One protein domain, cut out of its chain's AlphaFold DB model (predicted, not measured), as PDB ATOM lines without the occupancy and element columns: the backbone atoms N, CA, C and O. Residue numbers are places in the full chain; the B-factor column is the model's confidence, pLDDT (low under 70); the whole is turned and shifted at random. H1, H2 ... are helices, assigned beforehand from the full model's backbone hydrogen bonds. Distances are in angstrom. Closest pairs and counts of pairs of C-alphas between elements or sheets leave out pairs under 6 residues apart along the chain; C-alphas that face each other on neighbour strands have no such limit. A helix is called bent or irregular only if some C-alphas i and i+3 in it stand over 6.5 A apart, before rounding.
ATOM      1  N   PHE A 237     -11.153 -33.589 -28.965       88.00
ATOM      2  CA  PHE A 237     -11.309 -32.629 -30.056       88.00
ATOM      3  C   PHE A 237     -12.318 -31.531 -29.702       88.00
ATOM      4  O   PHE A 237     -12.023 -30.351 -29.880       88.00
ATOM      5  N   HIS A 238     -13.478 -31.908 -29.156       89.12
ATOM      6  CA  HIS A 238     -14.491 -30.954 -28.704       89.12
ATOM      7  C   HIS A 238     -13.976 -30.084 -27.558       89.12
ATOM      8  O   HIS A 238     -14.137 -28.868 -27.613       89.12
ATOM      9  N   PHE A 239     -13.273 -30.690 -26.599       92.50
ATOM     10  CA  PHE A 239     -12.569 -29.966 -25.543       92.50
ATOM     11  C   PHE A 239     -11.590 -28.927 -26.112       92.50
ATOM     12  O   PHE A 239     -11.684 -27.751 -25.776       92.50
ATOM     13  N   LEU A 240     -10.671 -29.328 -27.002       88.06
ATOM     14  CA  LEU A 240      -9.680 -28.411 -27.577       88.06
ATOM     15  C   LEU A 240     -10.343 -27.297 -28.389       88.06
ATOM     16  O   LEU A 240      -9.864 -26.166 -28.373       88.06
ATOM     17  N   ARG A 241     -11.438 -27.608 -29.093       85.12
ATOM     18  CA  ARG A 241     -12.197 -26.630 -29.876       85.12
ATOM     19  C   ARG A 241     -12.810 -25.560 -28.983       85.12
ATOM     20  O   ARG A 241     -12.718 -24.387 -29.322       85.12
ATOM     21  N   GLU A 242     -13.391 -25.961 -27.858       89.50
ATOM     22  CA  GLU A 242     -13.996 -25.047 -26.889       89.50
ATOM     23  C   GLU A 242     -12.936 -24.252 -26.114       89.50
ATOM     24  O   GLU A 242     -13.007 -23.028 -26.016       89.50
ATOM     25  N   ALA A 243     -11.896 -24.927 -25.616       89.62
ATOM     26  CA  ALA A 243     -10.838 -24.308 -24.822       89.62
ATOM     27  C   ALA A 243     -10.023 -23.288 -25.633       89.62
ATOM     28  O   ALA A 243      -9.664 -22.233 -25.115       89.62
ATOM     29  N   ALA A 244      -9.750 -23.575 -26.909       87.25
ATOM     30  CA  ALA A 244      -9.017 -22.675 -27.794       87.25
ATOM     31  C   ALA A 244      -9.919 -21.681 -28.545       87.25
ATOM     32  O   ALA A 244      -9.396 -20.909 -29.346       87.25
ATOM     33  N   HIS A 245     -11.238 -21.675 -28.317       87.69
ATOM     34  CA  HIS A 245     -12.183 -20.878 -29.108       87.69
ATOM     35  C   HIS A 245     -11.807 -19.385 -29.205       87.69
ATOM     36  O   HIS A 245     -11.779 -18.867 -30.322       87.69
ATOM     37  N   PRO A 246     -11.423 -18.686 -28.115       88.56
ATOM     38  CA  PRO A 246     -11.023 -17.280 -28.218       88.56
ATOM     39  C   PRO A 246      -9.748 -17.076 -29.055       88.56
ATOM     40  O   PRO A 246      -9.665 -16.137 -29.843       88.56
ATOM     41  N   ILE A 247      -8.774 -17.990 -28.944       83.00
ATOM     42  CA  ILE A 247      -7.533 -17.973 -29.743       83.00
ATOM     43  C   ILE A 247      -7.861 -18.223 -31.224       83.00
ATOM     44  O   ILE A 247      -7.292 -17.594 -32.117       83.00
ATOM     45  N   PHE A 248      -8.798 -19.133 -31.493       79.38
ATOM     46  CA  PHE A 248      -9.264 -19.441 -32.838       79.38
ATOM     47  C   PHE A 248      -9.995 -18.262 -33.488       79.38
ATOM     48  O   PHE A 248      -9.701 -17.935 -34.635       79.38
ATOM     49  N   GLU A 249     -10.898 -17.588 -32.772       83.31
ATOM     50  CA  GLU A 249     -11.578 -16.401 -33.299       83.31
ATOM     51  C   GLU A 249     -10.595 -15.248 -33.556       83.31
ATOM     52  O   GLU A 249     -10.712 -14.565 -34.575       83.31
ATOM     53  N   ALA A 250      -9.559 -15.093 -32.723       80.38
ATOM     54  CA  ALA A 250      -8.477 -14.144 -32.979       80.38
ATOM     55  C   ALA A 250      -7.670 -14.485 -34.250       80.38
ATOM     56  O   ALA A 250      -7.409 -13.598 -35.064       80.38
ATOM     57  N   ASP A 251      -7.326 -15.758 -34.488       77.69
ATOM     58  CA  ASP A 251      -6.676 -16.195 -35.741       77.69
ATOM     59  C   ASP A 251      -7.582 -16.018 -36.961       77.69
ATOM     60  O   ASP A 251      -7.138 -15.582 -38.025       77.69
ATOM     61  N   ARG A 252      -8.878 -16.297 -36.813       78.81
ATOM     62  CA  ARG A 252      -9.874 -16.064 -37.860       78.81
ATOM     63  C   ARG A 252      -9.988 -14.577 -38.195       78.81
ATOM     64  O   ARG A 252     -10.089 -14.228 -39.375       78.81
ATOM     65  N   HIS A 253      -9.952 -13.708 -37.188       79.62
ATOM     66  CA  HIS A 253      -9.903 -12.264 -37.376       79.62
ATOM     67  C   HIS A 253      -8.608 -11.841 -38.079       79.62
ATOM     68  O   HIS A 253      -8.674 -11.164 -39.102       79.62
ATOM     69  N   ALA A 254      -7.445 -12.323 -37.628       76.12
ATOM     70  CA  ALA A 254      -6.160 -12.069 -38.284       76.12
ATOM     71  C   ALA A 254      -6.181 -12.498 -39.762       76.12
ATOM     72  O   ALA A 254      -5.793 -11.738 -40.646       76.12
ATOM     73  N   LYS A 255      -6.748 -13.674 -40.067       73.00
ATOM     74  CA  LYS A 255      -6.963 -14.142 -41.443       73.00
ATOM     75  C   LYS A 255      -7.832 -13.180 -42.252       73.00
ATOM     76  O   LYS A 255      -7.555 -12.950 -43.427       73.00
ATOM     77  N   LYS A 256      -8.908 -12.650 -41.662       80.00
ATOM     78  CA  LYS A 256      -9.797 -11.679 -42.317       80.00
ATOM     79  C   LYS A 256      -9.055 -10.380 -42.635       80.00
ATOM     80  O   LYS A 256      -9.232  -9.879 -43.744       80.00
ATOM     81  N   GLU A 257      -8.233  -9.879 -41.716       77.25
ATOM     82  CA  GLU A 257      -7.421  -8.671 -41.915       77.25
ATOM     83  C   GLU A 257      -6.343  -8.872 -42.985       77.25
ATOM     84  O   GLU A 257      -6.274  -8.082 -43.924       77.25
ATOM     85  N   LEU A 258      -5.611  -9.991 -42.956       71.94
ATOM     86  CA  LEU A 258      -4.666 -10.360 -44.021       71.94
ATOM     87  C   LEU A 258      -5.354 -10.437 -45.387       71.94
ATOM     88  O   LEU A 258      -4.875  -9.886 -46.374       71.94
ATOM     89  N   LYS A 259      -6.539 -11.059 -45.449       73.44
ATOM     90  CA  LYS A 259      -7.317 -11.106 -46.691       73.44
ATOM     91  C   LYS A 259      -7.688  -9.711 -47.198       73.44
ATOM     92  O   LYS A 259      -7.813  -9.580 -48.409       73.44
ATOM     93  N   LYS A 260      -7.874  -8.686 -46.343       76.81
ATOM     94  CA  LYS A 260      -8.172  -7.308 -46.791       76.81
ATOM     95  C   LYS A 260      -7.029  -6.715 -47.612       76.81
ATOM     96  O   LYS A 260      -7.314  -6.102 -48.635       76.81
ATOM     97  N   GLN A 261      -5.783  -6.947 -47.207       70.06
ATOM     98  CA  GLN A 261      -4.592  -6.407 -47.876       70.06
ATOM     99  C   GLN A 261      -4.437  -6.929 -49.314       70.06
ATOM    100  O   GLN A 261      -3.926  -6.231 -50.179       70.06
ATOM    101  N   VAL A 262      -4.959  -8.126 -49.599       69.44
ATOM    102  CA  VAL A 262      -4.882  -8.781 -50.917       69.44
ATOM    103  C   VAL A 262      -6.210  -8.769 -51.695       69.44
ATOM    104  O   VAL A 262      -6.333  -9.424 -52.729       69.44
ATOM    105  N   ARG A 263      -7.229  -8.011 -51.245       69.19
ATOM    106  CA  ARG A 263      -8.542  -7.920 -51.929       69.19
ATOM    107  C   ARG A 263      -8.459  -7.337 -53.343       69.19
ATOM    108  O   ARG A 263      -9.286  -7.699 -54.178       69.19
ATOM    109  N   GLY A 264      -7.476  -6.476 -53.614       69.00
ATOM    110  CA  GLY A 264      -7.281  -5.823 -54.915       69.00
ATOM    111  C   GLY A 264      -6.873  -6.769 -56.049       69.00
ATOM    112  O   GLY A 264      -7.002  -6.413 -57.218       69.00
ATOM    113  N   ILE A 265      -6.462  -8.004 -55.734       72.56
ATOM    114  CA  ILE A 265      -5.910  -8.932 -56.728       72.56
ATOM    115  C   ILE A 265      -6.890  -9.302 -57.840       72.56
ATOM    116  O   ILE A 265      -6.482  -9.587 -58.958       72.56
ATOM    117  N   ARG A 266      -8.199  -9.257 -57.566       71.81
ATOM    118  CA  ARG A 266      -9.220  -9.519 -58.588       71.81
ATOM    119  C   ARG A 266      -9.205  -8.462 -59.698       71.81
ATOM    120  O   ARG A 266      -9.470  -8.812 -60.840       71.81
ATOM    121  N   GLY A 267      -8.903  -7.205 -59.363       76.62
ATOM    122  CA  GLY A 267      -8.742  -6.131 -60.347       76.62
ATOM    123  C   GLY A 267      -7.482  -6.319 -61.190       76.62
ATOM    124  O   GLY A 267      -7.545  -6.176 -62.403       76.62
ATOM    125  N   ILE A 268      -6.383  -6.741 -60.558       73.62
ATOM    126  CA  ILE A 268      -5.105  -7.026 -61.228       73.62
ATOM    127  C   ILE A 268      -5.251  -8.195 -62.207       73.62
ATOM    128  O   ILE A 268      -4.872  -8.061 -63.360       73.62
ATOM    129  N   VAL A 269      -5.872  -9.303 -61.780       71.88
ATOM    130  CA  VAL A 269      -6.147 -10.460 -62.653       71.88
ATOM    131  C   VAL A 269      -6.961 -10.043 -63.871       71.88
ATOM    132  O   VAL A 269      -6.601 -10.404 -64.981       71.88
ATOM    133  N   ARG A 270      -8.030  -9.263 -63.671       78.62
ATOM    134  CA  ARG A 270      -8.911  -8.824 -64.761       78.62
ATOM    135  C   ARG A 270      -8.195  -7.910 -65.763       78.62
ATOM    136  O   ARG A 270      -8.526  -7.932 -66.937       78.62
ATOM    137  N   ALA A 271      -7.219  -7.123 -65.309       79.62
ATOM    138  CA  ALA A 271      -6.436  -6.229 -66.164       79.62
ATOM    139  C   ALA A 271      -5.416  -6.961 -67.059       79.62
ATOM    140  O   ALA A 271      -4.935  -6.377 -68.027       79.62
ATOM    141  N   VAL A 272      -5.080  -8.218 -66.746       80.25
ATOM    142  CA  VAL A 272      -4.130  -9.045 -67.514       80.25
ATOM    143  C   VAL A 272      -4.766 -10.321 -68.080       80.25
ATOM    144  O   VAL A 272      -4.053 -11.204 -68.544       80.25
ATOM    145  N   GLU A 273      -6.094 -10.450 -68.006       78.31
ATOM    146  CA  GLU A 273      -6.829 -11.672 -68.373       78.31
ATOM    147  C   GLU A 273      -6.829 -11.924 -69.888       78.31
ATOM    148  O   GLU A 273      -6.740 -13.070 -70.312       78.31
ATOM    149  N   GLU A 274      -6.864 -10.856 -70.689       80.62
ATOM    150  CA  GLU A 274      -6.865 -10.906 -72.162       80.62
ATOM    151  C   GLU A 274      -5.463 -10.706 -72.772       80.62
ATOM    152  O   GLU A 274      -5.314 -10.623 -73.988       80.62
ATOM    153  N   ARG A 275      -4.424 -10.604 -71.933       79.38
ATOM    154  CA  ARG A 275      -3.030 -10.421 -72.359       79.38
ATOM    155  C   ARG A 275      -2.297 -11.766 -72.377       79.38
ATOM    156  O   ARG A 275      -2.325 -12.492 -71.387       79.38
ATOM    157  N   GLU A 276      -1.590 -12.056 -73.470       78.69
ATOM    158  CA  GLU A 276      -0.791 -13.288 -73.646       78.69
ATOM    159  C   GLU A 276       0.729 -13.048 -73.617       78.69
ATOM    160  O   GLU A 276       1.523 -13.958 -73.849       78.69
ATOM    161  N   ASP A 277       1.163 -11.821 -73.333       86.62
ATOM    162  CA  ASP A 277       2.582 -11.490 -73.285       86.62
ATOM    163  C   ASP A 277       3.293 -12.088 -72.043       86.62
ATOM    164  O   ASP A 277       2.653 -12.415 -71.036       86.62
ATOM    165  N   PRO A 278       4.634 -12.236 -72.077       74.94
ATOM    166  CA  PRO A 278       5.395 -12.839 -70.980       74.94
ATOM    167  C   PRO A 278       5.207 -12.151 -69.617       74.94
ATOM    168  O   PRO A 278       5.275 -12.812 -68.580       74.94
ATOM    169  N   GLU A 279       4.948 -10.841 -69.592       59.66
ATOM    170  CA  GLU A 279       4.691 -10.087 -68.361       59.66
ATOM    171  C   GLU A 279       3.319 -10.456 -67.772       59.66
ATOM    172  O   GLU A 279       3.205 -10.703 -66.567       59.66
ATOM    173  N   ALA A 280       2.291 -10.603 -68.614       68.31
ATOM    174  CA  ALA A 280       0.974 -11.085 -68.201       68.31
ATOM    175  C   ALA A 280       1.031 -12.502 -67.603       68.31
ATOM    176  O   ALA A 280       0.432 -12.741 -66.550       68.31
ATOM    177  N   ALA A 281       1.814 -13.415 -68.188       67.81
ATOM    178  CA  ALA A 281       2.014 -14.766 -67.651       67.81
ATOM    179  C   ALA A 281       2.653 -14.757 -66.245       67.81
ATOM    180  O   ALA A 281       2.231 -15.503 -65.355       67.81
ATOM    181  N   ILE A 282       3.625 -13.867 -66.004       64.56
ATOM    182  CA  ILE A 282       4.252 -13.678 -64.687       64.56
ATOM    183  C   ILE A 282       3.226 -13.152 -63.669       64.56
ATOM    184  O   ILE A 282       3.092 -13.711 -62.575       64.56
ATOM    185  N   VAL A 283       2.457 -12.116 -64.024       63.78
ATOM    186  CA  VAL A 283       1.418 -11.533 -63.154       63.78
ATOM    187  C   VAL A 283       0.319 -12.551 -62.835       63.78
ATOM    188  O   VAL A 283      -0.104 -12.658 -61.679       63.78
ATOM    189  N   GLN A 284      -0.118 -13.343 -63.816       68.31
ATOM    190  CA  GLN A 284      -1.073 -14.434 -63.619       68.31
ATOM    191  C   GLN A 284      -0.512 -15.510 -62.676       68.31
ATOM    192  O   GLN A 284      -1.224 -15.946 -61.767       68.31
ATOM    193  N   GLY A 285       0.768 -15.874 -62.816       65.06
ATOM    194  CA  GLY A 285       1.471 -16.791 -61.914       65.06
ATOM    195  C   GLY A 285       1.487 -16.301 -60.460       65.06
ATOM    196  O   GLY A 285       1.097 -17.038 -59.549       65.06
ATOM    197  N   TYR A 286       1.828 -15.028 -60.234       59.19
ATOM    198  CA  TYR A 286       1.747 -14.401 -58.907       59.19
ATOM    199  C   TYR A 286       0.314 -14.374 -58.365       59.19
ATOM    200  O   TYR A 286       0.070 -14.705 -57.201       59.19
ATOM    201  N   CYS A 287      -0.665 -14.041 -59.206       65.94
ATOM    202  CA  CYS A 287      -2.065 -14.012 -58.802       65.94
ATOM    203  C   CYS A 287      -2.616 -15.402 -58.455       65.94
ATOM    204  O   CYS A 287      -3.399 -15.532 -57.507       65.94
ATOM    205  N   ALA A 288      -2.197 -16.446 -59.171       68.19
ATOM    206  CA  ALA A 288      -2.517 -17.836 -58.869       68.19
ATOM    207  C   ALA A 288      -1.890 -18.280 -57.538       68.19
ATOM    208  O   ALA A 288      -2.581 -18.883 -56.711       68.19
ATOM    209  N   ALA A 289      -0.629 -17.914 -57.281       62.91
ATOM    210  CA  ALA A 289       0.050 -18.189 -56.016       62.91
ATOM    211  C   ALA A 289      -0.678 -17.539 -54.824       62.91
ATOM    212  O   ALA A 289      -0.986 -18.209 -53.833       62.91
ATOM    213  N   VAL A 290      -1.051 -16.262 -54.943       64.00
ATOM    214  CA  VAL A 290      -1.805 -15.548 -53.901       64.00
ATOM    215  C   VAL A 290      -3.216 -16.125 -53.728       64.00
ATOM    216  O   VAL A 290      -3.667 -16.318 -52.597       64.00
ATOM    217  N   ARG A 291      -3.921 -16.480 -54.813       68.31
ATOM    218  CA  ARG A 291      -5.237 -17.146 -54.731       68.31
ATOM    219  C   ARG A 291      -5.158 -18.488 -54.008       68.31
ATOM    220  O   ARG A 291      -5.963 -18.721 -53.108       68.31
ATOM    221  N   SER A 292      -4.172 -19.313 -54.352       66.25
ATOM    222  CA  SER A 292      -3.902 -20.596 -53.696       66.25
ATOM    223  C   SER A 292      -3.632 -20.417 -52.199       66.25
ATOM    224  O   SER A 292      -4.201 -21.129 -51.365       66.25
ATOM    225  N   ALA A 293      -2.856 -19.392 -51.826       64.00
ATOM    226  CA  ALA A 293      -2.611 -19.059 -50.426       64.00
ATOM    227  C   ALA A 293      -3.910 -18.706 -49.672       64.00
ATOM    228  O   ALA A 293      -4.122 -19.194 -48.562       64.00
ATOM    229  N   ILE A 294      -4.806 -17.915 -50.277       64.25
ATOM    230  CA  ILE A 294      -6.061 -17.417 -49.675       64.25
ATOM    231  C   ILE A 294      -7.109 -18.522 -49.433       64.25
ATOM    232  O   ILE A 294      -7.914 -18.397 -48.495       64.25
ATOM    233  N   THR A 295      -7.143 -19.562 -50.272       64.19
ATOM    234  CA  THR A 295      -8.188 -20.609 -50.276       64.19
ATOM    235  C   THR A 295      -7.908 -21.816 -49.377       64.19
ATOM    236  O   THR A 295      -8.786 -22.660 -49.216       64.19
ATOM    237  N   ASP A 296      -6.730 -21.910 -48.758       65.31
ATOM    238  CA  ASP A 296      -6.390 -23.007 -47.843       65.31
ATOM    239  C   ASP A 296      -7.013 -22.782 -46.447       65.31
ATOM    240  O   ASP A 296      -6.482 -22.092 -45.566       65.31
ATOM    241  N   ASP A 297      -8.216 -23.323 -46.267       59.50
ATOM    242  CA  ASP A 297      -8.952 -23.346 -45.006       59.50
ATOM    243  C   ASP A 297      -8.680 -24.680 -44.283       59.50
ATOM    244  O   ASP A 297      -9.464 -25.627 -44.352       59.50
ATOM    245  N   GLY A 298      -7.549 -24.789 -43.581       60.56
ATOM    246  CA  GLY A 298      -7.281 -25.951 -42.729       60.56
ATOM    247  C   GLY A 298      -8.311 -26.113 -41.593       60.56
ATOM    248  O   GLY A 298      -9.024 -25.173 -41.237       60.56
ATOM    249  N   ARG A 299      -8.398 -27.315 -41.002       60.62
ATOM    250  CA  ARG A 299      -9.437 -27.673 -40.012       60.62
ATOM    251  C   ARG A 299      -9.145 -27.123 -38.606       60.62
ATOM    252  O   ARG A 299      -8.085 -27.387 -38.038       60.62
ATOM    253  N   ALA A 300     -10.110 -26.411 -38.025       52.03
ATOM    254  CA  ALA A 300     -10.088 -25.972 -36.626       52.03
ATOM    255  C   ALA A 300     -10.137 -27.170 -35.648       52.03
ATOM    256  O   ALA A 300     -10.674 -28.216 -36.021       52.03
ATOM    257  N   PRO A 301      -9.628 -27.053 -34.404       59.59
ATOM    258  CA  PRO A 301      -8.869 -25.936 -33.825       59.59
ATOM    259  C   PRO A 301      -7.348 -26.064 -34.033       59.59
ATOM    260  O   PRO A 301      -6.592 -25.220 -33.580       59.59
ATOM    261  N   LEU A 302      -6.876 -27.132 -34.685       66.81
ATOM    262  CA  LEU A 302      -5.445 -27.453 -34.790       66.81
ATOM    263  C   LEU A 302      -4.757 -26.822 -36.008       66.81
ATOM    264  O   LEU A 302      -3.545 -26.939 -36.160       66.81
ATOM    265  N   SER A 303      -5.507 -26.174 -36.895       63.56
ATOM    266  CA  SER A 303      -4.953 -25.423 -38.018       63.56
ATOM    267  C   SER A 303      -5.213 -23.934 -37.823       63.56
ATOM    268  O   SER A 303      -6.309 -23.464 -38.123       63.56
ATOM    269  N   ALA A 304      -4.187 -23.203 -37.380       62.97
ATOM    270  CA  ALA A 304      -4.149 -21.740 -37.391       62.97
ATOM    271  C   ALA A 304      -4.043 -21.245 -38.845       62.97
ATOM    272  O   ALA A 304      -2.961 -20.974 -39.374       62.97
ATOM    273  N   SER A 305      -5.165 -21.269 -39.558       65.31
ATOM    274  CA  SER A 305      -5.220 -20.972 -40.988       65.31
ATOM    275  C   SER A 305      -4.898 -19.502 -41.281       65.31
ATOM    276  O   SER A 305      -4.433 -19.206 -42.381       65.31
ATOM    277  N   GLY A 306      -5.098 -18.595 -40.317       61.19
ATOM    278  CA  GLY A 306      -4.581 -17.227 -40.377       61.19
ATOM    279  C   GLY A 306      -3.059 -17.201 -40.344       61.19
ATOM    280  O   GLY A 306      -2.453 -16.641 -41.248       61.19
ATOM    281  N   LEU A 307      -2.429 -17.900 -39.395       62.03
ATOM    282  CA  LEU A 307      -0.966 -18.033 -39.311       62.03
ATOM    283  C   LEU A 307      -0.331 -18.719 -40.539       62.03
ATOM    284  O   LEU A 307       0.771 -18.360 -40.953       62.03
ATOM    285  N   LYS A 308      -1.001 -19.709 -41.140       68.81
ATOM    286  CA  LYS A 308      -0.538 -20.339 -42.390       68.81
ATOM    287  C   LYS A 308      -0.629 -19.384 -43.579       68.81
ATOM    288  O   LYS A 308       0.325 -19.302 -44.346       68.81
ATOM    289  N   LEU A 309      -1.746 -18.659 -43.710       66.50
ATOM    290  CA  LEU A 309      -1.901 -17.606 -44.717       66.50
ATOM    291  C   LEU A 309      -0.836 -16.523 -44.518       66.50
ATOM    292  O   LEU A 309      -0.183 -16.146 -45.478       66.50
ATOM    293  N   LYS A 310      -0.597 -16.119 -43.268       62.91
ATOM    294  CA  LYS A 310       0.474 -15.212 -42.856       62.91
ATOM    295  C   LYS A 310       1.840 -15.694 -43.340       62.91
ATOM    296  O   LYS A 310       2.433 -15.026 -44.159       62.91
ATOM    297  N   ARG A 311       2.310 -16.887 -42.940       65.00
ATOM    298  CA  ARG A 311       3.610 -17.442 -43.396       65.00
ATOM    299  C   ARG A 311       3.772 -17.463 -44.919       65.00
ATOM    300  O   ARG A 311       4.896 -17.395 -45.394       65.00
ATOM    301  N   ARG A 312       2.675 -17.613 -45.665       66.56
ATOM    302  CA  ARG A 312       2.681 -17.613 -47.135       66.56
ATOM    303  C   ARG A 312       2.633 -16.209 -47.742       66.56
ATOM    304  O   ARG A 312       3.168 -16.026 -48.824       66.56
ATOM    305  N   LEU A 313       1.985 -15.253 -47.076       59.16
ATOM    306  CA  LEU A 313       1.909 -13.850 -47.495       59.16
ATOM    307  C   LEU A 313       3.077 -13.005 -46.961       59.16
ATOM    308  O   LEU A 313       3.303 -11.910 -47.458       59.16
ATOM    309  N   GLU A 314       3.811 -13.495 -45.961       55.72
ATOM    310  CA  GLU A 314       4.708 -12.680 -45.154       55.72
ATOM    311  C   GLU A 314       6.041 -13.373 -44.836       55.72
ATOM    312  O   GLU A 314       6.202 -14.073 -43.833       55.72
ATOM    313  N   THR A 315       7.060 -12.922 -45.555       49.16
ATOM    314  CA  THR A 315       8.357 -12.452 -45.037       49.16
ATOM    315  C   THR A 315       8.205 -11.377 -43.916       49.16
ATOM    316  O   THR A 315       9.030 -10.485 -43.781       49.16
ATOM    317  N   VAL A 316       7.144 -11.409 -43.091       43.38
ATOM    318  CA  VAL A 316       6.743 -10.383 -42.096       43.38
ATOM    319  C   VAL A 316       6.040 -11.061 -40.903       43.38
ATOM    320  O   VAL A 316       4.839 -10.984 -40.692       43.38
ATOM    321  N   ALA A 317       6.780 -11.755 -40.040       42.41
ATOM    322  CA  ALA A 317       6.216 -12.410 -38.850       42.41
ATOM    323  C   ALA A 317       5.626 -11.439 -37.788       42.41
ATOM    324  O   ALA A 317       5.095 -11.900 -36.774       42.41
ATOM    325  N   GLY A 318       5.657 -10.122 -38.006       53.25
ATOM    326  CA  GLY A 318       5.445  -9.095 -36.977       53.25
ATOM    327  C   GLY A 318       3.999  -8.745 -36.610       53.25
ATOM    328  O   GLY A 318       3.787  -8.197 -35.539       53.25
ATOM    329  N   LEU A 319       2.992  -9.067 -37.429       56.28
ATOM    330  CA  LEU A 319       1.677  -8.417 -37.271       56.28
ATOM    331  C   LEU A 319       0.706  -9.044 -36.237       56.28
ATOM    332  O   LEU A 319      -0.210  -8.370 -35.779       56.28
ATOM    333  N   TRP A 320       0.894 -10.312 -35.831       69.56
ATOM    334  CA  TRP A 320       0.067 -10.990 -34.796       69.56
ATOM    335  C   TRP A 320       0.906 -11.939 -33.918       69.56
ATOM    336  O   TRP A 320       0.733 -13.163 -33.988       69.56
ATOM    337  N   PRO A 321       1.875 -11.411 -33.150       75.19
ATOM    338  CA  PRO A 321       2.753 -12.219 -32.301       75.19
ATOM    339  C   PRO A 321       1.971 -12.980 -31.221       75.19
ATOM    340  O   PRO A 321       2.254 -14.154 -30.986       75.19
ATOM    341  N   ASP A 322       0.927 -12.367 -30.661       80.12
ATOM    342  CA  ASP A 322       0.084 -12.941 -29.604       80.12
ATOM    343  C   ASP A 322      -0.595 -14.250 -30.041       80.12
ATOM    344  O   ASP A 322      -0.559 -15.247 -29.320       80.12
ATOM    345  N   VAL A 323      -1.164 -14.290 -31.255       74.50
ATOM    346  CA  VAL A 323      -1.840 -15.482 -31.807       74.50
ATOM    347  C   VAL A 323      -0.848 -16.629 -31.986       74.50
ATOM    348  O   VAL A 323      -1.097 -17.753 -31.545       74.50
ATOM    349  N   ALA A 324       0.305 -16.352 -32.605       75.75
ATOM    350  CA  ALA A 324       1.352 -17.352 -32.802       75.75
ATOM    351  C   ALA A 324       1.877 -17.884 -31.461       75.75
ATOM    352  O   ALA A 324       2.091 -19.088 -31.304       75.75
ATOM    353  N   TYR A 325       2.046 -16.991 -30.488       83.12
ATOM    354  CA  TYR A 325       2.468 -17.327 -29.139       83.12
ATOM    355  C   TYR A 325       1.455 -18.235 -28.429       83.12
ATOM    356  O   TYR A 325       1.828 -19.297 -27.928       83.12
ATOM    357  N   ALA A 326       0.171 -17.873 -28.450       81.56
ATOM    358  CA  ALA A 326      -0.908 -18.628 -27.822       81.56
ATOM    359  C   ALA A 326      -1.056 -20.048 -28.404       81.56
ATOM    360  O   ALA A 326      -1.181 -21.021 -27.654       81.56
ATOM    361  N   TYR A 327      -0.954 -20.205 -29.731       81.19
ATOM    362  CA  TYR A 327      -1.061 -21.515 -30.382       81.19
ATOM    363  C   TYR A 327       0.037 -22.504 -29.984       81.19
ATOM    364  O   TYR A 327      -0.213 -23.709 -30.008       81.19
ATOM    365  N   ARG A 328       1.223 -22.046 -29.555       85.94
ATOM    366  CA  ARG A 328       2.273 -22.946 -29.035       85.94
ATOM    367  C   ARG A 328       1.753 -23.794 -27.877       85.94
ATOM    368  O   ARG A 328       2.039 -24.986 -27.816       85.94
ATOM    369  N   PHE A 329       0.955 -23.199 -26.992       88.38
ATOM    370  CA  PHE A 329       0.367 -23.913 -25.865       88.38
ATOM    371  C   PHE A 329      -0.776 -24.828 -26.294       88.38
ATOM    372  O   PHE A 329      -0.830 -25.966 -25.837       88.38
ATOM    373  N   VAL A 330      -1.650 -24.377 -27.201       84.06
ATOM    374  CA  VAL A 330      -2.732 -25.216 -27.750       84.06
ATOM    375  C   VAL A 330      -2.149 -26.467 -28.412       84.06
ATOM    376  O   VAL A 330      -2.596 -27.579 -28.136       84.06
ATOM    377  N   HIS A 331      -1.102 -26.306 -29.227       83.50
ATOM    378  CA  HIS A 331      -0.387 -27.414 -29.853       83.50
ATOM    379  C   HIS A 331       0.307 -28.315 -28.835       83.50
ATOM    380  O   HIS A 331       0.238 -29.530 -28.982       83.50
ATOM    381  N   ALA A 332       0.928 -27.756 -27.792       86.31
ATOM    382  CA  ALA A 332       1.540 -28.556 -26.736       86.31
ATOM    383  C   ALA A 332       0.495 -29.394 -25.976       86.31
ATOM    384  O   ALA A 332       0.705 -30.586 -25.775       86.31
ATOM    385  N   VAL A 333      -0.657 -28.819 -25.608       88.88
ATOM    386  CA  VAL A 333      -1.755 -29.580 -24.983       88.88
ATOM    387  C   VAL A 333      -2.258 -30.670 -25.930       88.88
ATOM    388  O   VAL A 333      -2.388 -31.818 -25.516       88.88
ATOM    389  N   ALA A 334      -2.496 -30.343 -27.203       87.00
ATOM    390  CA  ALA A 334      -2.940 -31.313 -28.201       87.00
ATOM    391  C   ALA A 334      -1.919 -32.439 -28.432       87.00
ATOM    392  O   ALA A 334      -2.319 -33.586 -28.610       87.00
ATOM    393  N   HIS A 335      -0.621 -32.128 -28.402       87.19
ATOM    394  CA  HIS A 335       0.464 -33.098 -28.517       87.19
ATOM    395  C   HIS A 335       0.452 -34.083 -27.346       87.19
ATOM    396  O   HIS A 335       0.401 -35.289 -27.571       87.19
ATOM    397  N   TRP A 336       0.401 -33.590 -26.104       92.69
ATOM    398  CA  TRP A 336       0.352 -34.463 -24.926       92.69
ATOM    399  C   TRP A 336      -0.946 -35.267 -24.844       92.69
ATOM    400  O   TRP A 336      -0.910 -36.432 -24.467       92.69
ATOM    401  N   LEU A 337      -2.081 -34.696 -25.260       89.69
ATOM    402  CA  LEU A 337      -3.331 -35.449 -25.405       89.69
ATOM    403  C   LEU A 337      -3.306 -36.451 -26.575       89.69
ATOM    404  O   LEU A 337      -4.079 -37.403 -26.614       89.69
ATOM    405  N   GLY A 338      -2.419 -36.258 -27.549       88.19
ATOM    406  CA  GLY A 338      -2.140 -37.255 -28.578       88.19
ATOM    407  C   GLY A 338      -1.425 -38.489 -28.029       88.19
ATOM    408  O   GLY A 338      -1.457 -39.521 -28.686       88.19
ATOM    409  N   ASN A 339      -0.817 -38.373 -26.843       93.38
ATOM    410  CA  ASN A 339      -0.042 -39.401 -26.157       93.38
ATOM    411  C   ASN A 339       0.904 -40.204 -27.079       93.38
ATOM    412  O   ASN A 339       0.833 -41.431 -27.108       93.38
ATOM    413  N   PRO A 340       1.793 -39.539 -27.842       88.81
ATOM    414  CA  PRO A 340       2.651 -40.207 -28.827       88.81
ATOM    415  C   PRO A 340       3.665 -41.178 -28.206       88.81
ATOM    416  O   PRO A 340       4.260 -41.974 -28.919       88.81
ATOM    417  N   HIS A 341       3.882 -41.084 -26.894       92.19
ATOM    418  CA  HIS A 341       4.810 -41.919 -26.136       92.19
ATOM    419  C   HIS A 341       4.101 -43.023 -25.338       92.19
ATOM    420  O   HIS A 341       4.745 -43.657 -24.510       92.19
ATOM    421  N   GLU A 342       2.790 -43.207 -25.539       92.12
ATOM    422  CA  GLU A 342       1.983 -44.225 -24.850       92.12
ATOM    423  C   GLU A 342       2.116 -44.164 -23.313       92.12
ATOM    424  O   GLU A 342       2.084 -45.165 -22.602       92.12
ATOM    425  N   GLU A 343       2.253 -42.949 -22.773       95.38
ATOM    426  CA  GLU A 343       2.387 -42.710 -21.342       95.38
ATOM    427  C   GLU A 343       1.080 -43.051 -20.595       95.38
ATOM    428  O   GLU A 343      -0.030 -42.971 -21.135       95.38
ATOM    429  N   SER A 344       1.197 -43.371 -19.302       95.69
ATOM    430  CA  SER A 344       0.038 -43.641 -18.444       95.69
ATOM    431  C   SER A 344      -0.860 -42.411 -18.266       95.69
ATOM    432  O   SER A 344      -0.405 -41.264 -18.322       95.69
ATOM    433  N   ALA A 345      -2.136 -42.633 -17.925       94.81
ATOM    434  CA  ALA A 345      -3.094 -41.557 -17.646       94.81
ATOM    435  C   ALA A 345      -2.564 -40.518 -16.636       94.81
ATOM    436  O   ALA A 345      -2.776 -39.311 -16.789       94.81
ATOM    437  N   ALA A 346      -1.849 -40.976 -15.601       95.75
ATOM    438  CA  ALA A 346      -1.259 -40.111 -14.585       95.75
ATOM    439  C   ALA A 346      -0.166 -39.200 -15.162       95.75
ATOM    440  O   ALA A 346      -0.104 -38.020 -14.801       95.75
ATOM    441  N   MET A 347       0.660 -39.733 -16.065       97.19
ATOM    442  CA  MET A 347       1.739 -38.991 -16.702       97.19
ATOM    443  C   MET A 347       1.206 -38.011 -17.748       97.19
ATOM    444  O   MET A 347       1.530 -36.829 -17.661       97.19
ATOM    445  N   VAL A 348       0.286 -38.428 -18.626       96.38
ATOM    446  CA  VAL A 348      -0.362 -37.514 -19.588       96.38
ATOM    447  C   VAL A 348      -1.015 -36.340 -18.858       96.38
ATOM    448  O   VAL A 348      -0.814 -35.173 -19.205       96.38
ATOM    449  N   ARG A 349      -1.733 -36.620 -17.763       96.00
ATOM    450  CA  ARG A 349      -2.310 -35.585 -16.898       96.00
ATOM    451  C   ARG A 349      -1.240 -34.657 -16.321       96.00
ATOM    452  O   ARG A 349      -1.460 -33.448 -16.272       96.00
ATOM    453  N   ARG A 350      -0.093 -35.185 -15.878       96.81
ATOM    454  CA  ARG A 350       1.036 -34.378 -15.380       96.81
ATOM    455  C   ARG A 350       1.603 -33.475 -16.482       96.81
ATOM    456  O   ARG A 350       1.776 -32.287 -16.225       96.81
ATOM    457  N   ARG A 351       1.828 -33.993 -17.695       96.44
ATOM    458  CA  ARG A 351       2.325 -33.225 -18.852       96.44
ATOM    459  C   ARG A 351       1.384 -32.081 -19.216       96.44
ATOM    460  O   ARG A 351       1.814 -30.930 -19.275       96.44
ATOM    461  N   VAL A 352       0.090 -32.377 -19.359       95.00
ATOM    462  CA  VAL A 352      -0.942 -31.372 -19.653       95.00
ATOM    463  C   VAL A 352      -0.991 -30.304 -18.556       95.00
ATOM    464  O   VAL A 352      -0.978 -29.116 -18.866       95.00
ATOM    465  N   ASN A 353      -0.953 -30.688 -17.275       95.81
ATOM    466  CA  ASN A 353      -0.900 -29.720 -16.171       95.81
ATOM    467  C   ASN A 353       0.361 -28.854 -16.206       95.81
ATOM    468  O   ASN A 353       0.287 -27.670 -15.889       95.81
ATOM    469  N   GLY A 354       1.503 -29.420 -16.601       96.88
ATOM    470  CA  GLY A 354       2.741 -28.671 -16.792       96.88
ATOM    471  C   GLY A 354       2.579 -27.563 -17.834       96.88
ATOM    472  O   GLY A 354       2.954 -26.419 -17.571       96.88
ATOM    473  N   VAL A 355       1.945 -27.876 -18.971       95.44
ATOM    474  CA  VAL A 355       1.644 -26.888 -20.020       95.44
ATOM    475  C   VAL A 355       0.659 -25.830 -19.525       95.44
ATOM    476  O   VAL A 355       0.903 -24.648 -19.741       95.44
ATOM    477  N   LEU A 356      -0.408 -26.212 -18.815       94.94
ATOM    478  CA  LEU A 356      -1.374 -25.259 -18.244       94.94
ATOM    479  C   LEU A 356      -0.734 -24.335 -17.198       94.94
ATOM    480  O   LEU A 356      -1.007 -23.138 -17.170       94.94
ATOM    481  N   GLY A 357       0.158 -24.866 -16.359       95.56
ATOM    482  CA  GLY A 357       0.913 -24.065 -15.398       95.56
ATOM    483  C   GLY A 357       1.873 -23.094 -16.088       95.56
ATOM    484  O   GLY A 357       1.997 -21.946 -15.666       95.56
ATOM    485  N   ALA A 358       2.528 -23.524 -17.171       94.69
ATOM    486  CA  ALA A 358       3.355 -22.643 -17.993       94.69
ATOM    487  C   ALA A 358       2.518 -21.561 -18.690       94.69
ATOM    488  O   ALA A 358       2.921 -20.401 -18.690       94.69
ATOM    489  N   MET A 359       1.344 -21.926 -19.212       91.94
ATOM    490  CA  MET A 359       0.379 -21.008 -19.818       91.94
ATOM    491  C   MET A 359       0.006 -19.900 -18.825       91.94
ATOM    492  O   MET A 359       0.129 -18.727 -19.162       91.94
ATOM    493  N   GLN A 360      -0.319 -20.243 -17.573       92.62
ATOM    494  CA  GLN A 360      -0.659 -19.240 -16.559       92.62
ATOM    495  C   GLN A 360       0.528 -18.364 -16.144       92.62
ATOM    496  O   GLN A 360       0.395 -17.145 -16.075       92.62
ATOM    497  N   ARG A 361       1.713 -18.947 -15.907       94.00
ATOM    498  CA  ARG A 361       2.920 -18.163 -15.568       94.00
ATOM    499  C   ARG A 361       3.309 -17.186 -16.671       94.00
ATOM    500  O   ARG A 361       3.878 -16.135 -16.399       94.00
ATOM    501  N   GLN A 362       3.031 -17.548 -17.919       91.62
ATOM    502  CA  GLN A 362       3.377 -16.748 -19.083       91.62
ATOM    503  C   GLN A 362       2.187 -15.963 -19.654       91.62
ATOM    504  O   GLN A 362       2.301 -15.422 -20.753       91.62
ATOM    505  N   ARG A 363       1.078 -15.852 -18.909       90.94
ATOM    506  CA  ARG A 363      -0.147 -15.142 -19.308       90.94
ATOM    507  C   ARG A 363       0.122 -13.714 -19.773       90.94
ATOM    508  O   ARG A 363      -0.359 -13.318 -20.826       90.94
ATOM    509  N   ASN A 364       0.956 -12.969 -19.049       89.81
ATOM    510  CA  ASN A 364       1.264 -11.572 -19.384       89.81
ATOM    511  C   ASN A 364       2.020 -11.427 -20.718       89.81
ATOM    512  O   ASN A 364       1.981 -10.369 -21.333       89.81
ATOM    513  N   LYS A 365       2.679 -12.492 -21.195       88.50
ATOM    514  CA  LYS A 365       3.360 -12.513 -22.501       88.50
ATOM    515  C   LYS A 365       2.411 -12.802 -23.667       88.50
ATOM    516  O   LYS A 365       2.839 -12.723 -24.811       88.50
ATOM    517  N   ALA A 366       1.155 -13.161 -23.395       82.44
ATOM    518  CA  ALA A 366       0.144 -13.412 -24.421       82.44
ATOM    519  C   ALA A 366      -0.530 -12.128 -24.938       82.44
ATOM    520  O   ALA A 366      -1.414 -12.225 -25.788       82.44
ATOM    521  N   GLY A 367      -0.140 -10.952 -24.424       88.81
ATOM    522  CA  GLY A 367      -0.641  -9.654 -24.872       88.81
ATOM    523  C   GLY A 367      -2.165  -9.577 -24.813       88.81
ATOM    524  O   GLY A 367      -2.779  -9.829 -23.774       88.81
ATOM    525  N   THR A 368      -2.777  -9.291 -25.959       86.12
ATOM    526  CA  THR A 368      -4.235  -9.192 -26.137       86.12
ATOM    527  C   THR A 368      -4.988 -10.508 -25.893       86.12
ATOM    528  O   THR A 368      -6.200 -10.494 -25.703       86.12
ATOM    529  N   LEU A 369      -4.290 -11.650 -25.854       87.69
ATOM    530  CA  LEU A 369      -4.871 -12.978 -25.621       87.69
ATOM    531  C   LEU A 369      -4.708 -13.485 -24.181       87.69
ATOM    532  O   LEU A 369      -4.952 -14.664 -23.924       87.69
ATOM    533  N   ALA A 370      -4.333 -12.632 -23.225       90.50
ATOM    534  CA  ALA A 370      -4.211 -13.027 -21.819       90.50
ATOM    535  C   ALA A 370      -5.505 -13.663 -21.263       90.50
ATOM    536  O   ALA A 370      -5.451 -14.718 -20.632       90.50
ATOM    537  N   GLU A 371      -6.673 -13.089 -21.563       91.62
ATOM    538  CA  GLU A 371      -7.974 -13.635 -21.137       91.62
ATOM    539  C   GLU A 371      -8.317 -14.969 -21.819       91.62
ATOM    540  O   GLU A 371      -9.011 -15.816 -21.250       91.62
ATOM    541  N   ALA A 372      -7.782 -15.217 -23.019       89.06
ATOM    542  CA  ALA A 372      -7.970 -16.490 -23.706       89.06
ATOM    543  C   ALA A 372      -7.322 -17.654 -22.935       89.06
ATOM    544  O   ALA A 372      -7.833 -18.775 -22.969       89.06
ATOM    545  N   PHE A 373      -6.230 -17.401 -22.205       93.19
ATOM    546  CA  PHE A 373      -5.602 -18.400 -21.333       93.19
ATOM    547  C   PHE A 373      -6.440 -18.690 -20.084       93.19
ATOM    548  O   PHE A 373      -6.475 -19.837 -19.623       93.19
ATOM    549  N   ASP A 374      -7.149 -17.687 -19.560       92.88
ATOM    550  CA  ASP A 374      -8.080 -17.860 -18.442       92.88
ATOM    551  C   ASP A 374      -9.286 -18.708 -18.878       92.88
ATOM    552  O   ASP A 374      -9.664 -19.660 -18.186       92.88
ATOM    553  N   HIS A 375      -9.829 -18.442 -20.073       93.31
ATOM    554  CA  HIS A 375     -10.868 -19.276 -20.689       93.31
ATOM    555  C   HIS A 375     -10.390 -20.715 -20.907       93.31
ATOM    556  O   HIS A 375     -11.063 -21.653 -20.474       93.31
ATOM    557  N   PHE A 376      -9.203 -20.908 -21.495       93.19
ATOM    558  CA  PHE A 376      -8.640 -22.242 -21.732       93.19
ATOM    559  C   PHE A 376      -8.536 -23.041 -20.425       93.19
ATOM    560  O   PHE A 376      -8.924 -24.212 -20.358       93.19
ATOM    561  N   GLN A 377      -8.064 -22.406 -19.349       94.25
ATOM    562  CA  GLN A 377      -8.009 -23.031 -18.030       94.25
ATOM    563  C   GLN A 377      -9.385 -23.324 -17.450       94.25
ATOM    564  O   GLN A 377      -9.570 -24.405 -16.893       94.25
ATOM    565  N   LYS A 378     -10.343 -22.402 -17.564       95.31
ATOM    566  CA  LYS A 378     -11.714 -22.604 -17.083       95.31
ATOM    567  C   LYS A 378     -12.345 -23.836 -17.732       95.31
ATOM    568  O   LYS A 378     -12.823 -24.716 -17.015       95.31
ATOM    569  N   VAL A 379     -12.276 -23.936 -19.061       93.94
ATOM    570  CA  VAL A 379     -12.773 -25.099 -19.816       93.94
ATOM    571  C   VAL A 379     -12.035 -26.365 -19.386       93.94
ATOM    572  O   VAL A 379     -12.659 -27.370 -19.052       93.94
ATOM    573  N   THR A 380     -10.704 -26.305 -19.277       94.31
ATOM    574  CA  THR A 380      -9.914 -27.471 -18.858       94.31
ATOM    575  C   THR A 380     -10.261 -27.941 -17.447       94.31
ATOM    576  O   THR A 380     -10.301 -29.143 -17.211       94.31
ATOM    577  N   ARG A 381     -10.542 -27.035 -16.501       94.44
ATOM    578  CA  ARG A 381     -10.979 -27.391 -15.140       94.44
ATOM    579  C   ARG A 381     -12.349 -28.072 -15.148       94.44
ATOM    580  O   ARG A 381     -12.502 -29.081 -14.466       94.44
ATOM    581  N   SER A 382     -13.298 -27.556 -15.933       94.12
ATOM    582  CA  SER A 382     -14.632 -28.154 -16.107       94.12
ATOM    583  C   SER A 382     -14.557 -29.588 -16.634       94.12
ATOM    584  O   SER A 382     -15.239 -30.484 -16.121       94.12
ATOM    585  N   ASP A 383     -13.728 -29.802 -17.654       93.75
ATOM    586  CA  ASP A 383     -13.700 -31.053 -18.414       93.75
ATOM    587  C   ASP A 383     -12.714 -32.069 -17.834       93.75
ATOM    588  O   ASP A 383     -12.819 -33.265 -18.109       93.75
ATOM    589  N   ARG A 384     -11.803 -31.617 -16.961       93.38
ATOM    590  CA  ARG A 384     -10.755 -32.414 -16.309       93.38
ATOM    591  C   ARG A 384     -11.192 -33.816 -15.875       93.38
ATOM    592  O   ARG A 384     -10.421 -34.735 -16.158       93.38
ATOM    593  N   PRO A 385     -12.351 -34.018 -15.207       92.69
ATOM    594  CA  PRO A 385     -12.735 -35.346 -14.737       92.69
ATOM    595  C   PRO A 385     -12.866 -36.373 -15.865       92.69
ATOM    596  O   PRO A 385     -12.561 -37.534 -15.642       92.69
ATOM    597  N   GLY A 386     -13.253 -35.948 -17.070       95.19
ATOM    598  CA  GLY A 386     -13.495 -36.843 -18.200       95.19
ATOM    599  C   GLY A 386     -12.429 -36.816 -19.299       95.19
ATOM    600  O   GLY A 386     -12.605 -37.470 -20.317       95.19
ATOM    601  N   LEU A 387     -11.321 -36.079 -19.159       95.00
ATOM    602  CA  LEU A 387     -10.344 -35.928 -20.256       95.00
ATOM    603  C   LEU A 387      -9.364 -37.099 -20.424       95.00
ATOM    604  O   LEU A 387      -8.783 -37.243 -21.505       95.00
ATOM    605  N   PHE A 388      -9.163 -37.914 -19.385       96.81
ATOM    606  CA  PHE A 388      -8.013 -38.827 -19.292       96.81
ATOM    607  C   PHE A 388      -8.367 -40.323 -19.203       96.81
ATOM    608  O   PHE A 388      -7.459 -41.144 -19.102       96.81
ATOM    609  N   HIS A 389      -9.648 -40.702 -19.239       97.12
ATOM    610  CA  HIS A 389     -10.059 -42.108 -19.112       97.12
ATOM    611  C   HIS A 389      -9.560 -42.993 -20.266       97.12
ATOM    612  O   HIS A 389      -9.241 -44.158 -20.041       97.12
ATOM    613  N   THR A 390      -9.429 -42.435 -21.471       96.62
ATOM    614  CA  THR A 390      -8.919 -43.109 -22.682       96.62
ATOM    615  C   THR A 390      -7.543 -43.761 -22.501       96.62
ATOM    616  O   THR A 390      -7.256 -44.763 -23.140       96.62
ATOM    617  N   TYR A 391      -6.706 -43.249 -21.590       96.31
ATOM    618  CA  TYR A 391      -5.361 -43.791 -21.341       96.31
ATOM    619  C   TYR A 391      -5.329 -44.916 -20.299       96.31
ATOM    620  O   TYR A 391      -4.269 -45.472 -20.035       96.31
ATOM    621  N   ALA A 392      -6.454 -45.188 -19.633       94.75
ATOM    622  CA  ALA A 392      -6.558 -46.197 -18.577       94.75
ATOM    623  C   ALA A 392      -7.561 -47.308 -18.916       94.75
ATOM    624  O   ALA A 392      -7.480 -48.395 -18.353       94.75
TER     625      ALA A 392
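What this domain is: This is residues 237 to 392 of the 501 residues of the protein "MULE transposase family protein" of Microvirga lotononidis (UniProt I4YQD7). An all-helix rod has a thick end and a thin end: at the thick end H6 and H7 stand side by side as a hairpin and H8 packs on both, on H6 with residues 365 to 369 and, past its kink near residue 370, on H7 with residues 373 to 377, while H1 packs on residues 375 to 383 of H8; at the thin end H2 and H3 lead out along the rod and H4 folds back. Short H5 packs on H2 and on residues 290 to 294 of H4, where the two ends of the rod join. The printed part has 156 residues with eight named helices, H1 to H8 in order along the chain, and no named strand. The whole is loose, with a radius of gyration of the C-alphas of 20.0 A and spans of 65 by 32 by 22 A.

Where its parts are: H1 takes residues 237 to 243 and begins at C-alpha 237 (-11.309, -32.629, -30.056). H2, residues 245 to 261, is 24.9 A long; H3 takes residues 265 to 271. H4, residues 278 to 295, is 26.0 A long and begins at C-alpha 278 (5.395, -12.839, -70.980). H5 takes residues 305 to 313. H6, residues 321 to 337, is 25.0 A long and H7, residues 345 to 361, 24.2 A. H8, residues 363 to 386, is 25.5 A long and ends at C-alpha 386 (-13.495, -36.843, -18.200). H8 is irregular, with C-alphas 365 and 368 9.1 A apart, and has a kink of 104 degrees near residue 370.

How they stand to each other: H2, H6, H7 and H8 form an up and down bundle, each running against the one before it in the chain. H6 and H7 are a hairpin and touch at a shallow tilt of 13 degrees, with C-alphas of Val 333 and Val 352 closest at 5.7 A. H7 and H8 are a hairpin too; residues 356 to 360 touch residues 373 to 377, with C-alphas of Met 359 and Phe 373 closest at 6.7 A. H1 touches H8 at a steep tilt of 48 degrees, opposite ways, with C-alphas of Ala 243 and Phe 376 closest at 4.3 A. H2 touches H6 with residues 247 to 251 alone, at a steep tilt of 43 degrees, with C-alphas of Asp 251 and Val 323 closest at 6.3 A. H5 touches H2 the same way, with C-alphas of Lys 255 and Gly 306 closest at 4.0 A. H4 forms hairpins with H3, closest at C-alphas of Val 269 and Gln 284, 6.5 A, and with H5, closest at C-alphas of Ala 293 and Leu 309, 5.9 A. H4 is apart from H6, H7 and H8. Every O i to N i+4 pair is within hydrogen-bond range in H1, H3, H4, H5 and H7, against 12 of 13 in H2, 11 of 13 in H6 and 11 of 20 in H8.

The domain as a whole: The two C-alphas farthest apart, those of Asp 277 and Ala 392, are 65.4 A apart. The printed part has no cut, and no link between helices is long. The mean pLDDT of the printed part is 80.1, with residues 262 to 264 and 279 to 320 under 70.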